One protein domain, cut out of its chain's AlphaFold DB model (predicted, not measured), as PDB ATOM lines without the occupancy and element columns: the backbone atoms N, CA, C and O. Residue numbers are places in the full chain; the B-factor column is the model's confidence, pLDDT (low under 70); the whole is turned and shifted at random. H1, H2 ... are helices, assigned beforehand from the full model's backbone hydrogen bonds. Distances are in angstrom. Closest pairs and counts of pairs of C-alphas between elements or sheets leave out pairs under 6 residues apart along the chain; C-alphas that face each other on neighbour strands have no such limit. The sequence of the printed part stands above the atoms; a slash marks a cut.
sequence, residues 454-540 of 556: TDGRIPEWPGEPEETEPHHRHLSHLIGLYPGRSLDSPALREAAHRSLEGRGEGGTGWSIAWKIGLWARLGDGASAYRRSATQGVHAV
ATOM      1  N   THR A 454      42.959  61.492  65.434       95.94
ATOM      2  CA  THR A 454      42.703  60.070  65.167       95.94
ATOM      3  C   THR A 454      42.725  59.712  63.681       95.94
ATOM      4  O   THR A 454      43.139  58.611  63.323       95.94
ATOM      5  N   ASP A 455      42.360  60.650  62.808       95.06
ATOM      6  CA  ASP A 455      42.432  60.520  61.347       95.06
ATOM      7  C   ASP A 455      43.794  60.950  60.763       95.06
ATOM      8  O   ASP A 455      43.994  60.991  59.547       95.06
ATOM      9  N   GLY A 456      44.749  61.280  61.637       97.06
ATOM     10  CA  GLY A 456      46.082  61.736  61.284       97.06
ATOM     11  C   GLY A 456      46.175  63.214  60.898       97.06
ATOM     12  O   GLY A 456      47.295  63.678  60.689       97.06
ATOM     13  N   ARG A 457      45.085  63.976  60.796       97.94
ATOM     14  CA  ARG A 457      45.131  65.426  60.541       97.94
ATOM     15  C   ARG A 457      45.459  66.189  61.827       97.94
ATOM     16  O   ARG A 457      45.439  65.627  62.918       97.94
ATOM     17  N   ILE A 458      45.788  67.474  61.725       98.44
ATOM     18  CA  ILE A 458      45.709  68.377  62.881       98.44
ATOM     19  C   ILE A 458      44.220  68.636  63.148       98.44
ATOM     20  O   ILE A 458      43.547  69.147  62.250       98.44
ATOM     21  N   PRO A 459      43.689  68.292  64.336       97.56
ATOM     22  CA  PRO A 459      42.283  68.506  64.637       97.56
ATOM     23  C   PRO A 459      41.997  70.003  64.738       97.56
ATOM     24  O   PRO A 459      42.802  70.757  65.282       97.56
ATOM     25  N   GLU A 460      40.854  70.449  64.228       97.88
ATOM     26  CA  GLU A 460      40.473  71.864  64.300       97.88
ATOM     27  C   GLU A 460      39.894  72.241  65.675       97.88
ATOM     28  O   GLU A 460      40.164  73.329  66.194       97.88
ATOM     29  N   TRP A 461      39.190  71.297  66.306       97.81
ATOM     30  CA  TRP A 461      38.561  71.441  67.619       97.81
ATOM     31  C   TRP A 461      38.897  70.265  68.544       97.81
ATOM     32  O   TRP A 461      39.186  69.159  68.070       97.81
ATOM     33  N   PRO A 462      38.818  70.462  69.871       95.62
ATOM     34  CA  PRO A 462      38.909  69.363  70.824       95.62
ATOM     35  C   PRO A 462      37.750  68.381  70.630       95.62
ATOM     36  O   PRO A 462      36.646  68.763  70.250       95.62
ATOM     37  N   GLY A 463      38.003  67.100  70.900       93.81
ATOM     38  CA  GLY A 463      37.017  66.034  70.694       93.81
ATOM     39  C   GLY A 463      36.827  65.612  69.234       93.81
ATOM     40  O   GLY A 463      36.100  64.655  69.000       93.81
ATOM     41  N   GLU A 464      37.505  66.274  68.290       95.69
ATOM     42  CA  GLU A 464      37.532  65.919  66.862       95.69
ATOM     43  C   GLU A 464      36.125  65.757  66.244       95.69
ATOM     44  O   GLU A 464      35.855  64.741  65.599       95.69
ATOM     45  N   PRO A 465      35.197  66.717  66.457       96.25
ATOM     46  CA  PRO A 465      33.868  66.636  65.868       96.25
ATOM     47  C   PRO A 465      33.941  66.715  64.339       96.25
ATOM     48  O   PRO A 465      34.878  67.275  63.767       96.25
ATOM     49  N   GLU A 466      32.915  66.181  63.679       95.62
ATOM     50  CA  GLU A 466      32.784  66.285  62.228       95.62
ATOM     51  C   GLU A 466      32.629  67.750  61.806       95.62
ATOM     52  O   GLU A 466      31.902  68.524  62.426       95.62
ATOM     53  N   GLU A 467      33.323  68.141  60.746       95.00
ATOM     54  CA  GLU A 467      33.316  69.507  60.236       95.00
ATOM     55  C   GLU A 467      32.067  69.749  59.382       95.00
ATOM     56  O   GLU A 467      31.713  68.919  58.548       95.00
ATOM     57  N   THR A 468      31.434  70.914  59.522       95.44
ATOM     58  CA  THR A 468      30.297  71.286  58.660       95.44
ATOM     59  C   THR A 468      30.767  71.535  57.225       95.44
ATOM     60  O   THR A 468      30.089  71.164  56.268       95.44
ATOM     61  N   GLU A 469      31.954  72.129  57.066       94.12
ATOM     62  CA  GLU A 469      32.586  72.396  55.772       94.12
ATOM     63  C   GLU A 469      34.031  71.849  55.743       94.12
ATOM     64  O   GLU A 469      34.985  72.579  56.011       94.12
ATOM     65  N   PRO A 470      34.264  70.577  55.364       94.00
ATOM     66  CA  PRO A 470      35.621  70.010  55.321       94.00
ATOM     67  C   PRO A 470      36.586  70.740  54.363       94.00
ATOM     68  O   PRO A 470      37.797  70.800  54.589       94.00
ATOM     69  N   HIS A 471      36.061  71.351  53.297       95.44
ATOM     70  CA  HIS A 471      36.827  72.158  52.337       95.44
ATOM     71  C   HIS A 471      36.756  73.667  52.629       95.44
ATOM     72  O   HIS A 471      36.919  74.485  51.720       95.44
ATOM     73  N   HIS A 472      36.495  74.047  53.885       96.50
ATOM     74  CA  HIS A 472      36.364  75.443  54.286       96.50
ATOM     75  C   HIS A 472      37.582  76.288  53.875       96.50
ATOM     76  O   HIS A 472      38.732  75.842  53.862       96.50
ATOM     77  N   ARG A 473      37.323  77.555  53.540       94.75
ATOM     78  CA  ARG A 473      38.341  78.488  53.028       94.75
ATOM     79  C   ARG A 473      39.398  78.875  54.074       94.75
ATOM     80  O   ARG A 473      40.509  79.232  53.680       94.75
ATOM     81  N   HIS A 474      39.075  78.830  55.370       97.12
ATOM     82  CA  HIS A 474      40.035  79.093  56.448       97.12
ATOM     83  C   HIS A 474      40.842  77.843  56.827       97.12
ATOM     84  O   HIS A 474      40.385  76.702  56.737       97.12
ATOM     85  N   LEU A 475      42.075  78.089  57.268       97.38
ATOM     86  CA  LEU A 475      43.077  77.087  57.639       97.38
ATOM     87  C   LEU A 475      43.598  77.375  59.055       97.38
ATOM     88  O   LEU A 475      44.776  77.195  59.343       97.38
ATOM     89  N   SER A 476      42.728  77.884  59.929       97.94
ATOM     90  CA  SER A 476      43.091  78.501  61.211       97.94
ATOM     91  C   SER A 476      43.830  77.545  62.155       97.94
ATOM     92  O   SER A 476      44.785  77.938  62.818       97.94
ATOM     93  N   HIS A 477      43.492  76.255  62.138       98.31
ATOM     94  CA  HIS A 477      44.217  75.222  62.890       98.31
ATOM     95  C   HIS A 477      45.645  74.941  62.368       98.31
ATOM     96  O   HIS A 477      46.396  74.207  63.004       98.31
ATOM     97  N   LEU A 478      46.044  75.535  61.236       98.56
ATOM     98  CA  LEU A 478      47.383  75.440  60.643       98.56
ATOM     99  C   LEU A 478      48.214  76.724  60.801       98.56
ATOM    100  O   LEU A 478      49.312  76.801  60.245       98.56
ATOM    101  N   ILE A 479      47.751  77.713  61.580       98.31
ATOM    102  CA  ILE A 479      48.502  78.956  61.857       98.31
ATOM    103  C   ILE A 479      49.922  78.656  62.356       98.31
ATOM    104  O   ILE A 479      50.862  79.339  61.958       98.31
ATOM    105  N   GLY A 480      50.099  77.601  63.156       98.12
ATOM    106  CA  GLY A 480      51.404  77.192  63.688       98.12
ATOM    107  C   GLY A 480      52.386  76.662  62.636       98.12
ATOM    108  O   GLY A 480      53.572  76.540  62.924       98.12
ATOM    109  N   LEU A 481      51.930  76.361  61.415       98.44
ATOM    110  CA  LEU A 481      52.794  76.026  60.277       98.44
ATOM    111  C   LEU A 481      53.159  77.282  59.469       98.44
ATOM    112  O   LEU A 481      54.307  77.445  59.038       98.44
ATOM    113  N   TYR A 482      52.173  78.156  59.240       98.44
ATOM    114  CA  TYR A 482      52.349  79.466  58.616       98.44
ATOM    115  C   TYR A 482      51.186  80.403  58.991       98.44
ATOM    116  O   TYR A 482      50.033  80.019  58.778       98.44
ATOM    117  N   PRO A 483      51.443  81.635  59.474       97.75
ATOM    118  CA  PRO A 483      52.754  82.287  59.598       97.75
ATOM    119  C   PRO A 483      53.596  81.851  60.809       97.75
ATOM    120  O   PRO A 483      54.779  82.190  60.860       97.75
ATOM    121  N   GLY A 484      53.025  81.087  61.741       97.19
ATOM    122  CA  GLY A 484      53.676  80.611  62.962       97.19
ATOM    123  C   GLY A 484      54.789  79.591  62.736       97.19
ATOM    124  O   GLY A 484      55.248  79.361  61.607       97.19
ATOM    125  N   ARG A 485      55.258  79.015  63.848       95.62
ATOM    126  CA  ARG A 485      56.385  78.070  63.880       95.62
ATOM    127  C   ARG A 485      56.201  76.881  64.832       95.62
ATOM    128  O   ARG A 485      57.114  76.078  64.948       95.62
ATOM    129  N   SER A 486      55.063  76.763  65.509       96.50
ATOM    130  CA  SER A 486      54.780  75.720  66.509       96.50
ATOM    131  C   SER A 486      54.387  74.343  65.945       96.50
ATOM    132  O   SER A 486      54.397  73.362  66.687       96.50
ATOM    133  N   LEU A 487      54.068  74.223  64.649       97.25
ATOM    134  CA  LEU A 487      53.856  72.935  63.963       97.25
ATOM    135  C   LEU A 487      55.139  72.489  63.234       97.25
ATOM    136  O   LEU A 487      55.169  72.359  62.008       97.25
ATOM    137  N   ASP A 488      56.221  72.283  63.985       93.88
ATOM    138  CA  ASP A 488      57.577  72.067  63.455       93.88
ATOM    139  C   ASP A 488      58.069  70.611  63.509       93.88
ATOM    140  O   ASP A 488      58.875  70.201  62.670       93.88
ATOM    141  N   SER A 489      57.585  69.805  64.456       97.00
ATOM    142  CA  SER A 489      58.018  68.411  64.571       97.00
ATOM    143  C   SER A 489      57.618  67.588  63.336       97.00
ATOM    144  O   SER A 489      56.574  67.855  62.732       97.00
ATOM    145  N   PRO A 490      58.376  66.534  62.966       97.38
ATOM    146  CA  PRO A 490      58.039  65.700  61.810       97.38
ATOM    147  C   PRO A 490      56.603  65.158  61.841       97.38
ATOM    148  O   PRO A 490      55.921  65.178  60.821       97.38
ATOM    149  N   ALA A 491      56.116  64.743  63.016       97.62
ATOM    150  CA  ALA A 491      54.757  64.232  63.179       97.62
ATOM    151  C   ALA A 491      53.685  65.318  62.975       97.62
ATOM    152  O   ALA A 491      52.672  65.060  62.328       97.62
ATOM    153  N   LEU A 492      53.909  66.532  63.496       98.44
ATOM    154  CA  LEU A 492      52.978  67.654  63.324       98.44
ATOM    155  C   LEU A 492      52.980  68.186  61.892       98.44
ATOM    156  O   LEU A 492      51.920  68.509  61.366       98.44
ATOM    157  N   ARG A 493      54.143  68.235  61.237       98.44
ATOM    158  CA  ARG A 493      54.261  68.639  59.829       98.44
ATOM    159  C   ARG A 493      53.553  67.663  58.898       98.44
ATOM    160  O   ARG A 493      52.841  68.092  57.998       98.44
ATOM    161  N   GLU A 494      53.697  66.369  59.153       98.50
ATOM    162  CA  GLU A 494      52.980  65.324  58.425       98.50
ATOM    163  C   GLU A 494      51.458  65.404  58.660       98.50
ATOM    164  O   GLU A 494      50.666  65.300  57.727       98.50
ATOM    165  N   ALA A 495      51.019  65.673  59.892       98.62
ATOM    166  CA  ALA A 495      49.602  65.901  60.169       98.62
ATOM    167  C   ALA A 495      49.061  67.174  59.493       98.62
ATOM    168  O   ALA A 495      47.952  67.164  58.960       98.62
ATOM    169  N   ALA A 496      49.854  68.249  59.456       98.44
ATOM    170  CA  ALA A 496      49.505  69.490  58.771       98.44
ATOM    171  C   ALA A 496      49.433  69.307  57.247       98.44
ATOM    172  O   ALA A 496      48.550  69.881  56.611       98.44
ATOM    173  N   HIS A 497      50.308  68.474  56.669       98.25
ATOM    174  CA  HIS A 497      50.223  68.060  55.268       98.25
ATOM    175  C   HIS A 497      48.871  67.403  54.974       98.25
ATOM    176  O   HIS A 497      48.139  67.870  54.103       98.25
ATOM    177  N   ARG A 498      48.479  66.396  55.767       98.12
ATOM    178  CA  ARG A 498      47.176  65.724  55.614       98.12
ATOM    179  C   ARG A 498      45.986  66.663  55.820       98.12
ATOM    180  O   ARG A 498      45.005  66.572  55.085       98.12
ATOM    181  N   SER A 499      46.056  67.591  56.779       98.12
ATOM    182  CA  SER A 499      45.030  68.633  56.946       98.12
ATOM    183  C   SER A 499      44.886  69.494  55.688       98.12
ATOM    184  O   SER A 499      43.771  69.789  55.255       98.12
ATOM    185  N   LEU A 500      46.010  69.886  55.087       97.06
ATOM    186  CA  LEU A 500      46.040  70.735  53.902       97.06
ATOM    187  C   LEU A 500      45.521  70.013  52.650       97.06
ATOM    188  O   LEU A 500      44.821  70.629  51.846       97.06
ATOM    189  N   GLU A 501      45.806  68.715  52.510       96.31
ATOM    190  CA  GLU A 501      45.190  67.851  51.494       96.31
ATOM    191  C   GLU A 501      43.674  67.745  51.695       96.31
ATOM    192  O   GLU A 501      42.914  67.963  50.750       96.31
ATOM    193  N   GLY A 502      43.220  67.502  52.931       95.31
ATOM    194  CA  GLY A 502      41.795  67.409  53.272       95.31
ATOM    195  C   GLY A 502      41.008  68.695  52.987       95.31
ATOM    196  O   GLY A 502      39.860  68.647  52.551       95.31
ATOM    197  N   ARG A 503      41.648  69.860  53.134       95.69
ATOM    198  CA  ARG A 503      41.077  71.176  52.790       95.69
ATOM    199  C   ARG A 503      40.947  71.428  51.281       95.69
ATOM    200  O   ARG A 503      40.344  72.427  50.884       95.69
ATOM    201  N   GLY A 504      41.509  70.562  50.438       92.44
ATOM    202  CA  GLY A 504      41.372  70.611  48.983       92.44
ATOM    203  C   GLY A 504      42.132  71.750  48.288       92.44
ATOM    204  O   GLY A 504      42.876  72.536  48.892       92.44
ATOM    205  N   GLU A 505      41.958  71.846  46.969       86.25
ATOM    206  CA  GLU A 505      42.697  72.792  46.116       86.25
ATOM    207  C   GLU A 505      42.013  74.154  45.939       86.25
ATOM    208  O   GLU A 505      42.707  75.135  45.683       86.25
ATOM    209  N   GLY A 506      40.689  74.228  46.105       84.56
ATOM    210  CA  GLY A 506      39.894  75.445  45.904       84.56
ATOM    211  C   GLY A 506      40.008  76.475  47.034       84.56
ATOM    212  O   GLY A 506      40.737  76.285  48.011       84.56
ATOM    213  N   GLY A 507      39.275  77.580  46.908       86.94
ATOM    214  CA  GLY A 507      39.219  78.643  47.911       86.94
ATOM    215  C   GLY A 507      39.075  80.033  47.297       86.94
ATOM    216  O   GLY A 507      39.050  80.215  46.082       86.94
ATOM    217  N   THR A 508      38.981  81.042  48.157       89.25
ATOM    218  CA  THR A 508      39.085  82.451  47.758       89.25
ATOM    219  C   THR A 508      40.538  82.810  47.422       89.25
ATOM    220  O   THR A 508      41.462  82.088  47.794       89.25
ATOM    221  N   GLY A 509      40.772  83.969  46.794       90.19
ATOM    222  CA  GLY A 509      42.133  84.414  46.458       90.19
ATOM    223  C   GLY A 509      43.092  84.444  47.661       90.19
ATOM    224  O   GLY A 509      44.216  83.959  47.556       90.19
ATOM    225  N   TRP A 510      42.636  84.924  48.824       93.88
ATOM    226  CA  TRP A 510      43.438  84.916  50.054       93.88
ATOM    227  C   TRP A 510      43.668  83.493  50.592       93.88
ATOM    228  O   TRP A 510      44.751  83.190  51.085       93.88
ATOM    229  N   SER A 511      42.690  82.589  50.458       94.94
ATOM    230  CA  SER A 511      42.822  81.198  50.911       94.94
ATOM    231  C   SER A 511      43.883  80.469  50.091       94.94
ATOM    232  O   SER A 511      44.778  79.841  50.651       94.94
ATOM    233  N   ILE A 512      43.861  80.640  48.765       93.56
ATOM    234  CA  ILE A 512      44.898  80.107  47.876       93.56
ATOM    235  C   ILE A 512      46.276  80.674  48.230       93.56
ATOM    236  O   ILE A 512      47.234  79.907  48.323       93.56
ATOM    237  N   ALA A 513      46.387  81.983  48.481       94.00
ATOM    238  CA  ALA A 513      47.649  82.602  48.892       94.00
ATOM    239  C   ALA A 513      48.190  82.001  50.204       94.00
ATOM    240  O   ALA A 513      49.376  81.680  50.293       94.00
ATOM    241  N   TRP A 514      47.320  81.760  51.191       97.31
ATOM    242  CA  TRP A 514      47.703  81.079  52.430       97.31
ATOM    243  C   TRP A 514      48.166  79.640  52.167       97.31
ATOM    244  O   TRP A 514      49.233  79.239  52.636       97.31
ATOM    245  N   LYS A 515      47.429  78.877  51.346       96.69
ATOM    246  CA  LYS A 515      47.811  77.511  50.952       96.69
ATOM    247  C   LYS A 515      49.181  77.477  50.270       96.69
ATOM    248  O   LYS A 515      49.953  76.570  50.561       96.69
ATOM    249  N   ILE A 516      49.518  78.450  49.417       95.62
ATOM    250  CA  ILE A 516      50.860  78.554  48.808       95.62
ATOM    251  C   ILE A 516      51.937  78.650  49.898       95.62
ATOM    252  O   ILE A 516      52.910  77.898  49.853       95.62
ATOM    253  N   GLY A 517      51.747  79.520  50.897       96.44
ATOM    254  CA  GLY A 517      52.666  79.656  52.031       96.44
ATOM    255  C   GLY A 517      52.794  78.375  52.863       96.44
ATOM    256  O   GLY A 517      53.905  77.964  53.192       96.44
ATOM    257  N   LEU A 518      51.678  77.695  53.140       98.06
ATOM    258  CA  LEU A 518      51.659  76.432  53.888       98.06
ATOM    259  C   LEU A 518      52.383  75.302  53.135       98.06
ATOM    260  O   LEU A 518      53.247  74.643  53.713       98.06
ATOM    261  N   TRP A 519      52.111  75.117  51.837       97.88
ATOM    262  CA  TRP A 519      52.810  74.128  51.002       97.88
ATOM    263  C   TRP A 519      54.307  74.423  50.890       97.88
ATOM    264  O   TRP A 519      55.131  73.516  51.025       97.88
ATOM    265  N   ALA A 520      54.677  75.698  50.730       96.81
ATOM    266  CA  ALA A 520      56.076  76.113  50.737       96.81
ATOM    267  C   ALA A 520      56.759  75.785  52.076       96.81
ATOM    268  O   ALA A 520      57.876  75.269  52.085       96.81
ATOM    269  N   ARG A 521      56.078  76.003  53.213       97.56
ATOM    270  CA  ARG A 521      56.587  75.635  54.545       97.56
ATOM    271  C   ARG A 521      56.727  74.130  54.740       97.56
ATOM    272  O   ARG A 521      57.581  73.733  55.530       97.56
ATOM    273  N   LEU A 522      55.953  73.303  54.034       97.50
ATOM    274  CA  LEU A 522      56.096  71.840  54.014       97.50
ATOM    275  C   LEU A 522      57.234  71.352  53.103       97.50
ATOM    276  O   LEU A 522      57.662  70.211  53.241       97.50
ATOM    277  N   GLY A 523      57.775  72.217  52.240       96.75
ATOM    278  CA  GLY A 523      58.806  71.860  51.262       96.75
ATOM    279  C   GLY A 523      58.250  71.276  49.959       96.75
ATOM    280  O   GLY A 523      59.028  70.844  49.110       96.75
ATOM    281  N   ASP A 524      56.930  71.293  49.763       96.81
ATOM    282  CA  ASP A 524      56.290  70.836  48.529       96.81
ATOM    283  C   ASP A 524      56.121  72.001  47.538       96.81
ATOM    284  O   ASP A 524      55.075  72.651  47.424       96.81
ATOM    285  N   GLY A 525      57.199  72.268  46.800       94.75
ATOM    286  CA  GLY A 525      57.222  73.305  45.771       94.75
ATOM    287  C   GLY A 525      56.278  73.027  44.596       94.75
ATOM    288  O   GLY A 525      55.787  73.973  43.981       94.75
ATOM    289  N   ALA A 526      55.978  71.761  44.297       93.19
ATOM    290  CA  ALA A 526      55.078  71.399  43.205       93.19
ATOM    291  C   ALA A 526      53.625  71.759  43.546       93.19
ATOM    292  O   ALA A 526      52.933  72.370  42.726       93.19
ATOM    293  N   SER A 527      53.174  71.449  44.763       93.31
ATOM    294  CA  SER A 527      51.837  71.819  45.244       93.31
ATOM    295  C   SER A 527      51.675  73.326  45.431       93.31
ATOM    296  O   SER A 527      50.604  73.866  45.124       93.31
ATOM    297  N   ALA A 528      52.737  74.019  45.861       93.38
ATOM    298  CA  ALA A 528      52.771  75.479  45.916       93.38
ATOM    299  C   ALA A 528      52.676  76.109  44.509       93.38
ATOM    300  O   ALA A 528      51.842  76.986  44.280       93.38
ATOM    301  N   TYR A 529      53.471  75.633  43.543       88.75
ATOM    302  CA  TYR A 529      53.473  76.144  42.165       88.75
ATOM    303  C   TYR A 529      52.149  75.875  41.435       88.75
ATOM    304  O   TYR A 529      51.613  76.754  40.766       88.75
ATOM    305  N   ARG A 530      51.556  74.689  41.607       87.19
ATOM    306  CA  ARG A 530      50.245  74.366  41.020       87.19
ATOM    307  C   ARG A 530      49.171  75.376  41.432       87.19
ATOM    308  O   ARG A 530      48.364  75.791  40.609       87.19
ATOM    309  N   ARG A 531      49.193  75.818  42.692       86.69
ATOM    310  CA  ARG A 531      48.269  76.832  43.221       86.69
ATOM    311  C   ARG A 531      48.606  78.246  42.764       86.69
ATOM    312  O   ARG A 531      47.694  79.037  42.570       86.69
ATOM    313  N   SER A 532      49.874  78.575  42.518       80.06
ATOM    314  CA  SER A 532      50.196  79.871  41.901       80.06
ATOM    315  C   SER A 532      49.605  79.985  40.491       80.06
ATOM    316  O   SER A 532      49.254  81.081  40.056       80.06
ATOM    317  N   ALA A 533      49.404  78.862  39.791       73.19
ATOM    318  CA  ALA A 533      48.758  78.854  38.484       73.19
ATOM    319  C   ALA A 533      47.273  79.262  38.517       73.19
ATOM    320  O   ALA A 533      46.782  79.795  37.524       73.19
ATOM    321  N   THR A 534      46.577  79.129  39.651       72.75
ATOM    322  CA  THR A 534      45.172  79.562  39.772       72.75
ATOM    323  C   THR A 534      45.021  81.075  39.964       72.75
ATOM    324  O   THR A 534      43.900  81.583  39.980       72.75
ATOM    325  N   GLN A 535      46.121  81.843  40.028       65.12
ATOM    326  CA  GLN A 535      46.076  83.311  40.082       65.12
ATOM    327  C   GLN A 535      45.259  83.927  38.935       65.12
ATOM    328  O   GLN A 535      44.521  84.882  39.174       65.12
ATOM    329  N   GLY A 536      45.319  83.353  37.725       61.72
ATOM    330  CA  GLY A 536      44.518  83.803  36.576       61.72
ATOM    331  C   GLY A 536      43.002  83.666  36.775       61.72
ATOM    332  O   GLY A 536      42.236  84.386  36.147       61.72
ATOM    333  N   VAL A 537      42.563  82.789  37.686       65.62
ATOM    334  CA  VAL A 537      41.145  82.588  38.030       65.62
ATOM    335  C   VAL A 537      40.644  83.673  38.989       65.62
ATOM    336  O   VAL A 537      39.481  84.070  38.936       65.62
ATOM    337  N   HIS A 538      41.509  84.167  39.877       71.00
ATOM    338  CA  HIS A 538      41.131  85.137  40.908       71.00
ATOM    339  C   HIS A 538      41.391  86.595  40.508       71.00
ATOM    340  O   HIS A 538      40.713  87.492  41.011       71.00
ATOM    341  N   ALA A 539      42.341  86.838  39.606       70.94
ATOM    342  CA  ALA A 539      42.616  88.154  39.048       70.94
ATOM    343  C   ALA A 539      41.856  88.325  37.726       70.94
ATOM    344  O   ALA A 539      42.331  87.931  36.665       70.94
ATOM    345  N   VAL A 540      40.666  88.924  37.795       64.62
ATOM    346  CA  VAL A 540      39.877  89.290  36.609       64.62
ATOM    347  C   VAL A 540      40.056  90.775  36.282       64.62
ATOM    348  O   VAL A 540      40.170  91.587  37.207       64.62
TER     349      VAL A 540
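This is residues 454 to 540 of the 556 residues of an uncharacterized protein of Streptomyces hawaiiensis (UniProt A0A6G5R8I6). A long loop stretch, residues 454 to 489, leads into three helices that run alternately back and forth, H2 between H1 and H3 along the chain and packed on both, more fully on H3 than on H1. The loop stretch has C-alphas 6 to 20 A from the mean of all C-alphas, and the short H4 ends the run of helices near H2. The 87 printed residues hold four named helices, in the order H1 H2 H3 H4, and no named strand; the class is all helix, though the helices hold 39 residues, under half. The whole is compact, with a radius of gyration of the C-alphas of 12.8 A and spans of 41 by 28 by 18 A.

Residues 454 to 489 hold no named element, and C-alpha 454 is at (42.703, 60.070, 65.167). H1 takes residues 490 to 502, 18.4 A long, from C-alpha 490 at (58.039, 65.700, 61.810). H2, residues 509 to 522, is 20.3 A long. H3 is residues 525 to 532, 10.4 A long. H4 is residues 535 to 538, with C-alpha 538 at (41.131, 85.137, 40.908).

H1 and H2 touch and form a helical hairpin, at a shallow tilt of 30 degrees, opposite ways; their closest C-alphas, of Arg 493 and Leu 522, are 6.9 A apart. H2 and H3 form another helical hairpin and touch at a shallow tilt of 7 degrees, opposite ways, with the C-alphas of Ile 516 and Ala 528 closest at 4.6 A. H4 is close to H2 but not clearly touching, the closest C-alphas being those of Gly 509 and His 538, 5.7 A apart. H3 and H4 meet only through their link. H1 is apart from H3 and H4. In H1, H2 and H3 every O i to N i+4 pair is within hydrogen-bond range; H4 is too short for such a pair.

The C-alphas farthest apart, of Gly 463 and Val 540, are 41.4 A apart. The printed part has no cut. The links H2 to H3 and H3 to H4 are tight and H1 to H2 is short. The mean pLDDT of the printed part is 92.9, and residues 535 to 537 and residue 540 are under 70.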